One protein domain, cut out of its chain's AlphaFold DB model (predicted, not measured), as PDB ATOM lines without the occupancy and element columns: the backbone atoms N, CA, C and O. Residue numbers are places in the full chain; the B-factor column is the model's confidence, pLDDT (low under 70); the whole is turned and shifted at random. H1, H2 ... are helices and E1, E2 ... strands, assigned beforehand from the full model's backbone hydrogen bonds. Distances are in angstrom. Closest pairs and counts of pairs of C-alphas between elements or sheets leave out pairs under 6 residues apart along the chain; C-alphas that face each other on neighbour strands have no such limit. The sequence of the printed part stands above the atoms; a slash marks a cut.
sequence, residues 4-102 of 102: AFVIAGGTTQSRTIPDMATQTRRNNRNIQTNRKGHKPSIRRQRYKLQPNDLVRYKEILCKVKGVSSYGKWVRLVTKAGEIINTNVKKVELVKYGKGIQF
ATOM      1  N   ALA A   4      25.443-127.314 -93.736       66.06
ATOM      2  CA  ALA A   4      24.822-128.458 -93.065       66.06
ATOM      3  C   ALA A   4      23.279-128.393 -92.979       66.06
ATOM      4  O   ALA A   4      22.620-129.422 -93.100       66.06
ATOM      5  N   PHE A   5      22.682-127.205 -92.808       62.62
ATOM      6  CA  PHE A   5      21.214-127.060 -92.755       62.62
ATOM      7  C   PHE A   5      20.572-127.113 -94.146       62.62
ATOM      8  O   PHE A   5      19.447-127.587 -94.290       62.62
ATOM      9  N   VAL A   6      21.300-126.641 -95.164       66.25
ATOM     10  CA  VAL A   6      20.867-126.668 -96.567       66.25
ATOM     11  C   VAL A   6      20.887-128.104 -97.099       66.25
ATOM     12  O   VAL A   6      19.949-128.511 -97.776       66.25
ATOM     13  N   ILE A   7      21.894-128.896 -96.715       72.19
ATOM     14  CA  ILE A   7      22.038-130.307 -97.110       72.19
ATOM     15  C   ILE A   7      20.942-131.196 -96.493       72.19
ATOM     16  O   ILE A   7      20.495-132.143 -97.130       72.19
ATOM     17  N   ALA A   8      20.468-130.885 -95.281       76.69
ATOM     18  CA  ALA A   8      19.465-131.689 -94.575       76.69
ATOM     19  C   ALA A   8      17.996-131.289 -94.853       76.69
ATOM     20  O   ALA A   8      17.094-131.821 -94.208       76.69
ATOM     21  N   GLY A   9      17.731-130.328 -95.749       67.94
ATOM     22  CA  GLY A   9      16.368-129.834 -96.015       67.94
ATOM     23  C   GLY A   9      15.718-129.096 -94.831       67.94
ATOM     24  O   GLY A   9      14.501-128.925 -94.791       67.94
ATOM     25  N   GLY A  10      16.518-128.659 -93.852       67.88
ATOM     26  CA  GLY A  10      16.059-128.027 -92.616       67.88
ATOM     27  C   GLY A  10      15.687-126.560 -92.817       67.88
ATOM     28  O   GLY A  10      16.457-125.667 -92.467       67.88
ATOM     29  N   THR A  11      14.513-126.299 -93.393       68.94
ATOM     30  CA  THR A  11      13.984-124.940 -93.623       68.94
ATOM     31  C   THR A  11      12.966-124.491 -92.570       68.94
ATOM     32  O   THR A  11      12.684-123.301 -92.468       68.94
ATOM     33  N   THR A  12      12.437-125.415 -91.761       75.12
ATOM     34  CA  THR A  12      11.315-125.185 -90.828       75.12
ATOM     35  C   THR A  12      11.719-124.949 -89.370       75.12
ATOM     36  O   THR A  12      10.876-124.586 -88.553       75.12
ATOM     37  N   GLN A  13      12.987-125.148 -89.010       73.31
ATOM     38  CA  GLN A  13      13.441-125.039 -87.619       73.31
ATOM     39  C   GLN A  13      13.637-123.574 -87.204       73.31
ATOM     40  O   GLN A  13      14.232-122.779 -87.938       73.31
ATOM     41  N   SER A  14      13.184-123.217 -85.998       74.44
ATOM     42  CA  SER A  14      13.437-121.894 -85.426       74.44
ATOM     43  C   SER A  14      14.934-121.708 -85.158       74.44
ATOM     44  O   SER A  14      15.601-122.556 -84.564       74.44
ATOM     45  N   ARG A  15      15.496-120.593 -85.638       74.62
ATOM     46  CA  ARG A  15      16.917-120.282 -85.447       74.62
ATOM     47  C   ARG A  15      17.147-119.706 -84.054       74.62
ATOM     48  O   ARG A  15      16.333-118.935 -83.554       74.62
ATOM     49  N   THR A  16      18.294-120.023 -83.464       80.12
ATOM     50  CA  THR A  16      18.766-119.342 -82.255       80.12
ATOM     51  C   THR A  16      19.041-117.872 -82.556       80.12
ATOM     52  O   THR A  16      19.592-117.546 -83.612       80.12
ATOM     53  N   ILE A  17      18.698-116.993 -81.615       84.06
ATOM     54  CA  ILE A  17      19.020-115.567 -81.706       84.06
ATOM     55  C   ILE A  17      20.548-115.431 -81.587       84.06
ATOM     56  O   ILE A  17      21.109-115.907 -80.600       84.06
ATOM     57  N   PRO A  18      21.248-114.867 -82.588       82.81
ATOM     58  CA  PRO A  18      22.691-114.698 -82.508       82.81
ATOM     59  C   PRO A  18      23.040-113.605 -81.491       82.81
ATOM     60  O   PRO A  18      22.543-112.485 -81.599       82.81
ATOM     61  N   ASP A  19      23.937-113.910 -80.553       83.88
ATOM     62  CA  ASP A  19      24.548-112.900 -79.685       83.88
ATOM     63  C   ASP A  19      25.747-112.246 -80.383       83.88
ATOM     64  O   ASP A  19      26.619-112.921 -80.940       83.88
ATOM     65  N   MET A  20      25.804-110.913 -80.351       84.94
ATOM     66  CA  MET A  20      26.906-110.159 -80.945       84.94
ATOM     67  C   MET A  20      28.017-109.921 -79.927       84.94
ATOM     68  O   MET A  20      27.886-109.093 -79.034       84.94
ATOM     69  N   ALA A  21      29.160-110.572 -80.133       84.88
ATOM     70  CA  ALA A  21      30.397-110.220 -79.451       84.88
ATOM     71  C   ALA A  21      31.305-109.401 -80.379       84.88
ATOM     72  O   ALA A  21      31.496-109.732 -81.549       84.88
ATOM     73  N   THR A  22      31.921-108.347 -79.850       88.00
ATOM     74  CA  THR A  22      32.954-107.581 -80.555       88.00
ATOM     75  C   THR A  22      34.320-107.871 -79.947       88.00
ATOM     76  O   THR A  22      34.512-107.799 -78.735       88.00
ATOM     77  N   GLN A  23      35.306-108.201 -80.783       86.12
ATOM     78  CA  GLN A  23      36.686-108.387 -80.340       86.12
ATOM     79  C   GLN A  23      37.561-107.252 -80.869       86.12
ATOM     80  O   GLN A  23      37.936-107.214 -82.035       86.12
ATOM     81  N   THR A  24      37.937-106.328 -79.985       85.88
ATOM     82  CA  THR A  24      38.859-105.239 -80.330       85.88
ATOM     83  C   THR A  24      40.234-105.510 -79.734       85.88
ATOM     84  O   THR A  24      40.396-105.535 -78.509       85.88
ATOM     85  N   ARG A  25      41.267-105.650 -80.577       81.06
ATOM     86  CA  ARG A  25      42.644-105.862 -80.104       81.06
ATOM     87  C   ARG A  25      43.102-104.717 -79.194       81.06
ATOM     88  O   ARG A  25      42.988-103.527 -79.511       81.06
ATOM     89  N   ARG A  26      43.722-105.073 -78.067       76.56
ATOM     90  CA  ARG A  26      44.462-104.124 -77.224       76.56
ATOM     91  C   ARG A  26      45.807-103.825 -77.878       76.56
ATOM     92  O   ARG A  26      46.816-104.437 -77.554       76.56
ATOM     93  N   ASN A  27      45.815-102.899 -78.832       69.00
ATOM     94  CA  ASN A  27      47.038-102.539 -79.545       69.00
ATOM     95  C   ASN A  27      48.107-102.010 -78.568       69.00
ATOM     96  O   ASN A  27      47.878-101.023 -77.857       69.00
ATOM     97  N   ASN A  28      49.280-102.650 -78.568       61.56
ATOM     98  CA  ASN A  28      50.493-102.085 -77.983       61.56
ATOM     99  C   ASN A  28      51.007-100.963 -78.890       61.56
ATOM    100  O   ASN A  28      51.026-101.093 -80.113       61.56
ATOM    101  N   ARG A  29      51.409 -99.838 -78.292       66.06
ATOM    102  CA  ARG A  29      51.791 -98.616 -79.024       66.06
ATOM    103  C   ARG A  29      53.163 -98.695 -79.709       66.06
ATOM    104  O   ARG A  29      53.558 -97.711 -80.316       66.06
ATOM    105  N   ASN A  30      53.838 -99.848 -79.679       60.41
ATOM    106  CA  ASN A  30      55.090-100.074 -80.413       60.41
ATOM    107  C   ASN A  30      54.911-100.005 -81.940       60.41
ATOM    108  O   ASN A  30      55.872 -99.741 -82.650       60.41
ATOM    109  N   ILE A  31      53.687-100.183 -82.449       60.78
ATOM    110  CA  ILE A  31      53.357-100.031 -83.875       60.78
ATOM    111  C   ILE A  31      52.937 -98.574 -84.134       60.78
ATOM    112  O   ILE A  31      51.785 -98.295 -84.463       60.78
ATOM    113  N   GLN A  32      53.825 -97.610 -83.873       66.69
ATOM    114  CA  GLN A  32      53.534 -96.187 -84.071       66.69
ATOM    115  C   GLN A  32      54.574 -95.514 -84.974       66.69
ATOM    116  O   GLN A  32      55.764 -95.796 -84.900       66.69
ATOM    117  N   THR A  33      54.117 -94.579 -85.812       69.38
ATOM    118  CA  THR A  33      54.970 -93.743 -86.661       69.38
ATOM    119  C   THR A  33      55.910 -92.886 -85.811       69.38
ATOM    120  O   THR A  33      55.454 -92.016 -85.060       69.38
ATOM    121  N   ASN A  34      57.219 -93.087 -85.962       69.19
ATOM    122  CA  ASN A  34      58.235 -92.197 -85.405       69.19
ATOM    123  C   ASN A  34      58.177 -90.848 -86.137       69.19
ATOM    124  O   ASN A  34      58.435 -90.773 -87.336       69.19
ATOM    125  N   ARG A  35      57.803 -89.772 -85.433       72.31
ATOM    126  CA  ARG A  35      57.760 -88.413 -85.999       72.31
ATOM    127  C   ARG A  35      59.059 -87.676 -85.666       72.31
ATOM    128  O   ARG A  35      59.450 -87.648 -84.503       72.31
ATOM    129  N   LYS A  36      59.691 -87.063 -86.672       70.94
ATOM    130  CA  LYS A  36      60.837 -86.146 -86.523       70.94
ATOM    131  C   LYS A  36      60.363 -84.681 -86.641       70.94
ATOM    132  O   LYS A  36      59.388 -84.421 -87.349       70.94
ATOM    133  N   GLY A  37      61.043 -83.744 -85.970       79.06
ATOM    134  CA  GLY A  37      60.808 -82.289 -86.064       79.06
ATOM    135  C   GLY A  37      59.897 -81.678 -84.981       79.06
ATOM    136  O   GLY A  37      59.529 -82.348 -84.018       79.06
ATOM    137  N   HIS A  38      59.521 -80.402 -85.155       77.88
ATOM    138  CA  HIS A  38      58.678 -79.608 -84.241       77.88
ATOM    139  C   HIS A  38      57.194 -80.016 -84.302       77.88
ATOM    140  O   HIS A  38      56.323 -79.254 -84.715       77.88
ATOM    141  N   LYS A  39      56.889 -81.259 -83.929       79.31
ATOM    142  CA  LYS A  39      55.517 -81.783 -83.827       79.31
ATOM    143  C   LYS A  39      55.221 -82.175 -82.377       79.31
ATOM    144  O   LYS A  39      56.149 -82.557 -81.663       79.31
ATOM    145  N   PRO A  40      53.949 -82.140 -81.932       75.62
ATOM    146  CA  PRO A  40      53.593 -82.560 -80.583       75.62
ATOM    147  C   PRO A  40      54.127 -83.954 -80.257       75.62
ATOM    148  O   PRO A  40      54.003 -84.886 -81.063       75.62
ATOM    149  N   SER A  41      54.702 -84.078 -79.060       75.38
ATOM    150  CA  SER A  41      55.269 -85.332 -78.576       75.38
ATOM    151  C   SER A  41      54.228 -86.445 -78.620       75.38
ATOM    152  O   SER A  41      53.098 -86.326 -78.135       75.38
ATOM    153  N   ILE A  42      54.627 -87.557 -79.218       76.50
ATOM    154  CA  ILE A  42      53.839 -88.773 -79.219       76.50
ATOM    155  C   ILE A  42      53.984 -89.464 -77.862       76.50
ATOM    156  O   ILE A  42      55.077 -89.590 -77.313       76.50
ATOM    157  N   ARG A  43      52.873 -90.010 -77.357       77.88
ATOM    158  CA  ARG A  43      52.897 -90.925 -76.208       77.88
ATOM    159  C   ARG A  43      53.777 -92.140 -76.521       77.88
ATOM    160  O   ARG A  43      53.412 -92.946 -77.371       77.88
ATOM    161  N   ARG A  44      54.891 -92.280 -75.797       77.50
ATOM    162  CA  ARG A  44      55.876 -93.366 -75.975       77.50
ATOM    163  C   ARG A  44      55.478 -94.689 -75.318       77.50
ATOM    164  O   ARG A  44      56.017 -95.727 -75.667       77.50
ATOM    165  N   GLN A  45      54.532 -94.659 -74.380       81.56
ATOM    166  CA  GLN A  45      54.099 -95.836 -73.629       81.56
ATOM    167  C   GLN A  45      52.578 -95.965 -73.599       81.56
ATOM    168  O   GLN A  45      51.840 -94.973 -73.641       81.56
ATOM    169  N   ARG A  46      52.100 -97.208 -73.498       85.44
ATOM    170  CA  ARG A  46      50.687 -97.498 -73.250       85.44
ATOM    171  C   ARG A  46      50.398 -97.264 -71.767       85.44
ATOM    172  O   ARG A  46      50.990 -97.913 -70.915       85.44
ATOM    173  N   TYR A  47      49.478 -96.353 -71.460       89.88
ATOM    174  CA  TYR A  47      49.034 -96.157 -70.079       89.88
ATOM    175  C   TYR A  47      48.219 -97.349 -69.579       89.88
ATOM    176  O   TYR A  47      47.599 -98.066 -70.369       89.88
ATOM    177  N   LYS A  48      48.223 -97.535 -68.253       90.38
ATOM    178  CA  LYS A  48      47.543 -98.645 -67.573       90.38
ATOM    179  C   LYS A  48      46.044 -98.668 -67.880       90.38
ATOM    180  O   LYS A  48      45.525 -99.719 -68.240       90.38
ATOM    181  N   LEU A  49      45.399 -97.502 -67.795       94.00
ATOM    182  CA  LEU A  49      43.988 -97.299 -68.122       94.00
ATOM    183  C   LEU A  49      43.824 -96.723 -69.535       94.00
ATOM    184  O   LEU A  49      44.642 -95.922 -70.004       94.00
ATOM    185  N   GLN A  50      42.749 -97.114 -70.203       91.56
ATOM    186  CA  GLN A  50      42.337 -96.650 -71.521       91.56
ATOM    187  C   GLN A  50      40.890 -96.145 -71.496       91.56
ATOM    188  O   GLN A  50      40.124 -96.501 -70.603       91.56
ATOM    189  N   PRO A  51      40.498 -95.301 -72.466       93.12
ATOM    190  CA  PRO A  51      39.100 -94.932 -72.633       93.12
ATOM    191  C   PRO A  51      38.193 -96.167 -72.710       93.12
ATOM    192  O   PRO A  51      38.579 -97.175 -73.304       93.12
ATOM    193  N   ASN A  52      36.999 -96.049 -72.136       93.75
ATOM    194  CA  ASN A  52      35.979 -97.088 -71.973       93.75
ATOM    195  C   ASN A  52      36.312 -98.210 -70.980       93.75
ATOM    196  O   ASN A  52      35.464 -99.076 -70.771       93.75
ATOM    197  N   ASP A  53      37.483 -98.195 -70.333       94.75
ATOM    198  CA  ASP A  53      37.724 -99.079 -69.190       94.75
ATOM    199  C   ASP A  53      36.718 -98.766 -68.072       94.75
ATOM    200  O   ASP A  53      36.422 -97.604 -67.780       94.75
ATOM    201  N   LEU A  54      36.187 -99.816 -67.453       95.81
ATOM    202  CA  LEU A  54      35.341 -99.736 -66.275       95.81
ATOM    203  C   LEU A  54      36.222 -99.823 -65.038       95.81
ATOM    204  O   LEU A  54      37.018-100.756 -64.883       95.81
ATOM    205  N   VAL A  55      36.064 -98.855 -64.152       97.44
ATOM    206  CA  VAL A  55      36.886 -98.715 -62.959       97.44
ATOM    207  C   VAL A  55      36.029 -98.430 -61.736       97.44
ATOM    208  O   VAL A  55      34.931 -97.888 -61.848       97.44
ATOM    209  N   ARG A  56      36.549 -98.771 -60.560       97.56
ATOM    210  CA  ARG A  56      35.958 -98.446 -59.267       97.56
ATOM    211  C   ARG A  56      36.718 -97.275 -58.649       97.56
ATOM    212  O   ARG A  56      37.945 -97.299 -58.549       97.56
ATOM    213  N   TYR A  57      35.987 -96.238 -58.258       96.38
ATOM    214  CA  TYR A  57      36.512 -95.074 -57.549       96.38
ATOM    215  C   TYR A  57      35.575 -94.742 -56.392       96.38
ATOM    216  O   TYR A  57      34.416 -94.423 -56.636       96.38
ATOM    217  N   LYS A  58      36.078 -94.820 -55.151       93.12
ATOM    218  CA  LYS A  58      35.276 -94.622 -53.929       93.12
ATOM    219  C   LYS A  58      33.961 -95.418 -53.970       93.12
ATOM    220  O   LYS A  58      32.892 -94.839 -53.862       93.12
ATOM    221  N   GLU A  59      34.063 -96.720 -54.251       93.56
ATOM    222  CA  GLU A  59      32.928 -97.661 -54.354       93.56
ATOM    223  C   GLU A  59      31.967 -97.438 -55.538       93.56
ATOM    224  O   GLU A  59      31.176 -98.319 -55.867       93.56
ATOM    225  N   ILE A  60      32.106 -96.337 -56.279       94.81
ATOM    226  CA  ILE A  60      31.296 -96.046 -57.463       94.81
ATOM    227  C   ILE A  60      31.957 -96.642 -58.711       94.81
ATOM    228  O   ILE A  60      33.165 -96.504 -58.937       94.81
ATOM    229  N   LEU A  61      31.150 -97.295 -59.551       96.81
ATOM    230  CA  LEU A  61      31.564 -97.746 -60.878       96.81
ATOM    231  C   LEU A  61      31.505 -96.592 -61.880       96.81
ATOM    232  O   LEU A  61      30.440 -96.035 -62.152       96.81
ATOM    233  N   CYS A  62      32.649 -96.298 -62.485       96.88
ATOM    234  CA  CYS A  62      32.813 -95.228 -63.456       96.88
ATOM    235  C   CYS A  62      33.439 -95.758 -64.748       96.88
ATOM    236  O   CYS A  62      34.234 -96.699 -64.737       96.88
ATOM    237  N   LYS A  63      33.136 -95.108 -65.872       97.19
ATOM    238  CA  LYS A  63      33.844 -95.328 -67.136       97.19
ATOM    239  C   LYS A  63      34.993 -94.339 -67.273       97.19
ATOM    240  O   LYS A  63      34.855 -93.156 -66.968       97.19
ATOM    241  N   VAL A  64      36.126 -94.798 -67.784       97.31
ATOM    242  CA  VAL A  64      37.251 -93.930 -68.130       97.31
ATOM    243  C   VAL A  64      36.922 -93.173 -69.415       97.31
ATOM    244  O   VAL A  64      36.773 -93.769 -70.477       97.31
ATOM    245  N   LYS A  65      36.868 -91.842 -69.345       97.00
ATOM    246  CA  LYS A  65      36.756 -90.968 -70.525       97.00
ATOM    247  C   LYS A  65      38.116 -90.729 -71.170       97.00
ATOM    248  O   LYS A  65      38.233 -90.672 -72.390       97.00
ATOM    249  N   GLY A  66      39.164 -90.597 -70.362       94.94
ATOM    250  CA  GLY A  66      40.508 -90.370 -70.874       94.94
ATOM    251  C   GLY A  66      41.570 -90.305 -69.789       94.94
ATOM    252  O   GLY A  66      41.276 -90.223 -68.601       94.94
ATOM    253  N   VAL A  67      42.825 -90.332 -70.227       94.62
ATOM    254  CA  VAL A  67      44.002 -90.290 -69.353       94.62
ATOM    255  C   VAL A  67      44.915 -89.155 -69.805       94.62
ATOM    256  O   VAL A  67      45.199 -89.023 -71.005       94.62
ATOM    257  N   SER A  68      45.372 -88.351 -68.849       92.69
ATOM    258  CA  SER A  68      46.192 -87.151 -69.040       92.69
ATOM    259  C   SER A  68      47.480 -87.212 -68.208       92.69
ATOM    260  O   SER A  68      47.782 -88.228 -67.573       92.69
ATOM    261  N   SER A  69      48.283 -86.144 -68.269       93.69
ATOM    262  CA  SER A  69      49.487 -85.958 -67.443       93.69
ATOM    263  C   SER A  69      50.418 -87.172 -67.459       93.69
ATOM    264  O   SER A  69      50.785 -87.716 -66.418       93.69
ATOM    265  N   TYR A  70      50.742 -87.640 -68.665       90.19
ATOM    266  CA  TYR A  70      51.619 -88.790 -68.899       90.19
ATOM    267  C   TYR A  70      51.171 -90.110 -68.246       90.19
ATOM    268  O   TYR A  70      52.000 -90.966 -67.956       90.19
ATOM    269  N   GLY A  71      49.866 -90.293 -68.018       91.50
ATOM    270  CA  GLY A  71      49.337 -91.509 -67.395       91.50
ATOM    271  C   GLY A  71      49.100 -91.391 -65.892       91.50
ATOM    272  O   GLY A  71      48.683 -92.366 -65.279       91.50
ATOM    273  N   LYS A  72      49.360 -90.224 -65.288       95.50
ATOM    274  CA  LYS A  72      49.219 -90.007 -63.838       95.50
ATOM    275  C   LYS A  72      47.782 -89.679 -63.418       95.50
ATOM    276  O   LYS A  72      47.398 -89.959 -62.285       95.50
ATOM    277  N   TRP A  73      46.996 -89.101 -64.324       97.38
ATOM    278  CA  TRP A  73      45.641 -88.625 -64.052       97.38
ATOM    279  C   TRP A  73      44.630 -89.258 -64.997       97.38
ATOM    280  O   TRP A  73      44.902 -89.441 -66.186       97.38
ATOM    281  N   VAL A  74      43.453 -89.567 -64.465       97.56
ATOM    282  CA  VAL A  74      42.339 -90.153 -65.203       97.56
ATOM    283  C   VAL A  74      41.089 -89.305 -65.028       97.56
ATOM    284  O   VAL A  74      40.771 -88.839 -63.934       97.56
ATOM    285  N   ARG A  75      40.389 -89.106 -66.142       98.06
ATOM    286  CA  ARG A  75      39.065 -88.507 -66.194       98.06
ATOM    287  C   ARG A  75      38.037 -89.624 -66.281       98.06
ATOM    288  O   ARG A  75      38.056 -90.412 -67.229       98.06
ATOM    289  N   LEU A  76      37.158 -89.667 -65.298       97.62
ATOM    290  CA  LEU A  76      36.090 -90.636 -65.131       97.62
ATOM    291  C   LEU A  76      34.742 -89.990 -65.430       97.62
ATOM    292  O   LEU A  76      34.591 -88.775 -65.301       97.62
ATOM    293  N   VAL A  77      33.787 -90.818 -65.833       97.81
ATOM    294  CA  VAL A  77      32.388 -90.456 -66.037       97.81
ATOM    295  C   VAL A  77      31.529 -91.446 -65.261       97.81
ATOM    296  O   VAL A  77      31.682 -92.663 -65.430       97.81
ATOM    297  N   THR A  78      30.675 -90.935 -64.381       96.12
ATOM    298  CA  THR A  78      29.694 -91.746 -63.649       96.12
ATOM    299  C   THR A  78      28.558 -92.170 -64.583       96.12
ATOM    300  O   THR A  78      28.436 -91.672 -65.702       96.12
ATOM    301  N   LYS A  79      27.688 -93.086 -64.141       92.44
ATOM    302  CA  LYS A  79      26.486 -93.444 -64.918       92.44
ATOM    303  C   LYS A  79      25.568 -92.238 -65.177       92.44
ATOM    304  O   LYS A  79      24.937 -92.197 -66.224       92.44
ATOM    305  N   ALA A  80      25.551 -91.264 -64.265       93.06
ATOM    306  CA  ALA A  80      24.788 -90.021 -64.387       93.06
ATOM    307  C   ALA A  80      25.434 -88.982 -65.329       93.06
ATOM    308  O   ALA A  80      24.848 -87.939 -65.586       93.06
ATOM    309  N   GLY A  81      26.638 -89.246 -65.854       93.56
ATOM    310  CA  GLY A  81      27.341 -88.334 -66.763       93.56
ATOM    311  C   GLY A  81      28.268 -87.325 -66.074       93.56
ATOM    312  O   GLY A  81      28.956 -86.569 -66.758       93.56
ATOM    313  N   GLU A  82      28.353 -87.341 -64.744       95.81
ATOM    314  CA  GLU A  82      29.229 -86.447 -63.986       95.81
ATOM    315  C   GLU A  82      30.704 -86.766 -64.238       95.81
ATOM    316  O   GLU A  82      31.113 -87.929 -64.315       95.81
ATOM    317  N   ILE A  83      31.522 -85.717 -64.345       96.88
ATOM    318  CA  ILE A  83      32.944 -85.836 -64.664       96.88
ATOM    319  C   ILE A  83      33.770 -85.747 -63.385       96.88
ATOM    320  O   ILE A  83      33.739 -84.743 -62.681       96.88
ATOM    321  N   ILE A  84      34.606 -86.758 -63.145       96.44
ATOM    322  CA  ILE A  84      35.508 -86.809 -61.990       96.44
ATOM    323  C   ILE A  84      36.948 -86.921 -62.489       96.44
ATOM    324  O   ILE A  84      37.290 -87.855 -63.213       96.44
ATOM    325  N   ASN A  85      37.820 -85.995 -62.092       96.88
ATOM    326  CA  ASN A  85      39.258 -86.100 -62.357       96.88
ATOM    327  C   ASN A  85      39.970 -86.590 -61.094       96.88
ATOM    328  O   ASN A  85      39.825 -86.007 -60.025       96.88
ATOM    329  N   THR A  86      40.755 -87.656 -61.211       97.25
ATOM    330  CA  THR A  86      41.467 -88.244 -60.072       97.25
ATOM    331  C   THR A  86      42.810 -88.830 -60.498       97.25
ATOM    332  O   THR A  86      43.098 -89.006 -61.685       97.25
ATOM    333  N   ASN A  87      43.666 -89.111 -59.522       97.12
ATOM    334  CA  ASN A  87      44.928 -89.790 -59.764       97.12
ATOM    335  C   ASN A  87      44.672 -91.273 -60.067       97.12
ATOM    336  O   ASN A  87      43.883 -91.917 -59.377       97.12
ATOM    337  N   VAL A  88      45.390 -91.834 -61.042       95.94
ATOM    338  CA  VAL A  88      45.256 -93.249 -61.437       95.94
ATOM    339  C   VAL A  88      45.498 -94.210 -60.267       95.94
ATOM    340  O   VAL A  88      44.895 -95.274 -60.230       95.94
ATOM    341  N   LYS A  89      46.323 -93.836 -59.281       96.50
ATOM    342  CA  LYS A  89      46.586 -94.654 -58.085       96.50
ATOM    343  C   LYS A  89      45.359 -94.854 -57.189       96.50
ATOM    344  O   LYS A  89      45.325 -95.818 -56.441       96.50
ATOM    345  N   LYS A  90      44.374 -93.950 -57.245       96.75
ATOM    346  CA  LYS A  90      43.154 -93.999 -56.418       96.75
ATOM    347  C   LYS A  90      42.024 -94.801 -57.070       96.75
ATOM    348  O   LYS A  90      40.892 -94.747 -56.599       96.75
ATOM    349  N   VAL A  91      42.301 -95.444 -58.200       96.75
ATOM    350  CA  VAL A  91      41.296 -96.055 -59.063       96.75
ATOM    351  C   VAL A  91      41.669 -97.508 -59.306       96.75
ATOM    352  O   VAL A  91      42.799 -97.814 -59.691       96.75
ATOM    353  N   GLU A  92      40.701 -98.393 -59.119       97.12
ATOM    354  CA  GLU A  92      40.861 -99.824 -59.337       97.12
ATOM    355  C   GLU A  92      40.215-100.232 -60.664       97.12
ATOM    356  O   GLU A  92      39.126 -99.775 -61.008       97.12
ATOM    357  N   LEU A  93      40.891-101.077 -61.441       95.81
ATOM    358  CA  LEU A  93      40.351-101.571 -62.703       95.81
ATOM    359  C   LEU A  93      39.387-102.731 -62.448       95.81
ATOM    360  O   LEU A  93      39.761-103.706 -61.812       95.81
ATOM    361  N   VAL A  94      38.191-102.650 -63.029       95.62
ATOM    362  CA  VAL A  94      37.161-103.694 -62.927       95.62
ATOM    363  C   VAL A  94      37.068-104.486 -64.226       95.62
ATOM    364  O   VAL A  94      37.141-105.709 -64.228       95.62
ATOM    365  N   LYS A  95      36.924-103.791 -65.359       93.25
ATOM    366  CA  LYS A  95      36.816-104.412 -66.684       93.25
ATOM    367  C   LYS A  95      37.509-103.538 -67.714       93.25
ATOM    368  O   LYS A  95      37.326-102.326 -67.747       93.25
ATOM    369  N   TYR A  96      38.276-104.155 -68.595       92.56
ATOM    370  CA  TYR A  96      38.848-103.444 -69.730       92.56
ATOM    371  C   TYR A  96      37.772-103.125 -70.774       92.56
ATOM    372  O   TYR A  96      36.962-103.980 -71.127       92.56
ATOM    373  N   GLY A  97      37.820-101.924 -71.338       90.00
ATOM    374  CA  GLY A  97      36.938-101.460 -72.409       90.00
ATOM    375  C   GLY A  97      37.341-101.943 -73.800       90.00
ATOM    376  O   GLY A  97      36.771-101.496 -74.786       90.00
ATOM    377  N   LYS A  98      38.358-102.804 -73.903       89.12
ATOM    378  CA  LYS A  98      38.816-103.453 -75.137       89.12
ATOM    379  C   LYS A  98      39.130-104.920 -74.863       89.12
ATOM    380  O   LYS A  98      39.464-105.292 -73.734       89.12
ATOM    381  N   GLY A  99      39.158-105.728 -75.911       87.25
ATOM    382  CA  GLY A  99      39.236-107.184 -75.849       87.25
ATOM    383  C   GLY A  99      37.944-107.773 -76.389       87.25
ATOM    384  O   GLY A  99      37.329-107.160 -77.257       87.25
ATOM    385  N   ILE A 100      37.549-108.929 -75.865       86.12
ATOM    386  CA  ILE A 100      36.224-109.495 -76.118       86.12
ATOM    387  C   ILE A 100      35.210-108.684 -75.309       86.12
ATOM    388  O   ILE A 100      35.367-108.498 -74.099       86.12
ATOM    389  N   GLN A 101      34.211-108.156 -75.997       82.25
ATOM    390  CA  GLN A 101      33.096-107.419 -75.434       82.25
ATOM    391  C   GLN A 101      31.822-108.126 -75.875       82.25
ATOM    392  O   GLN A 101      31.667-108.430 -77.055       82.25
ATOM    393  N   PHE A 102      30.974-108.396 -74.898       80.12
ATOM    394  CA  PHE A 102      29.607-108.864 -75.056       80.12
ATOM    395  C   PHE A 102      28.701-107.676 -74.746       80.12
ATOM    396  O   PHE A 102      29.118-106.868 -73.868       80.12
TER     397      PHE A 102
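AT A GLANCE: This is residues 4 to 102 of the 102 residues of an uncharacterized protein of Euryarchaeota archaeon (UniProt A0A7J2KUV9). Little regular structure: one strongly twisted sheet, E5-E4-E3-E2-E6, makes a small head, and a long arm, residues 4 to 21, leads to the small two-strand sheet E1-E7. Residues 6 to 12 and 35 to 41 stick out. The 99 printed residues hold H1, then E1 to E7, mostly strand, with both sheets antiparallel. The whole is extended, radius of gyration of the C-alphas 20.6 A, spanning 65 by 42 by 19 A.

HOW THE PARTS SIT: H1, residues 4 to 7, is not on the five-strand sheet; it is too short for an O i to N i+4 pair, and its one O i to N i+3 pair is out of range. E1, residues 22 to 24, is antiparallel to E7, residues 99 to 101; N 22 and O 101, 2.8 A, are within hydrogen-bond range. E2, residues 54 to 57, E3, 60 to 68, E4, 73 to 77, and E5, 83 to 87, form a meander, each strand the antiparallel neighbour of the one before, in three hairpins: N 55 and O 62, 2.9 A, N 65 and O 75, 2.8 A, and N 76 and O 84, 2.8 A. E3 bends by 69 degrees at residue 65. Edge strand E6, residues 92 to 95, is antiparallel to E2: N 56 and O 92, 2.8 A.

IN THESE COORDINATES: H1 begins at C-alpha 4, (24.822, -128.458, -93.065); E3 is 20.9 A long; E7 ends at C-alpha 101, (33.096, -107.419, -75.434).

THE WHOLE: The farthest C-alphas, Gly 9 and His 38, are 66.7 A apart. The printed part has no cut; links H1 to E1 and E1 to E2 are long. pLDDT is under 70 in residues 4 to 6, 9 to 11 and 27 to 34.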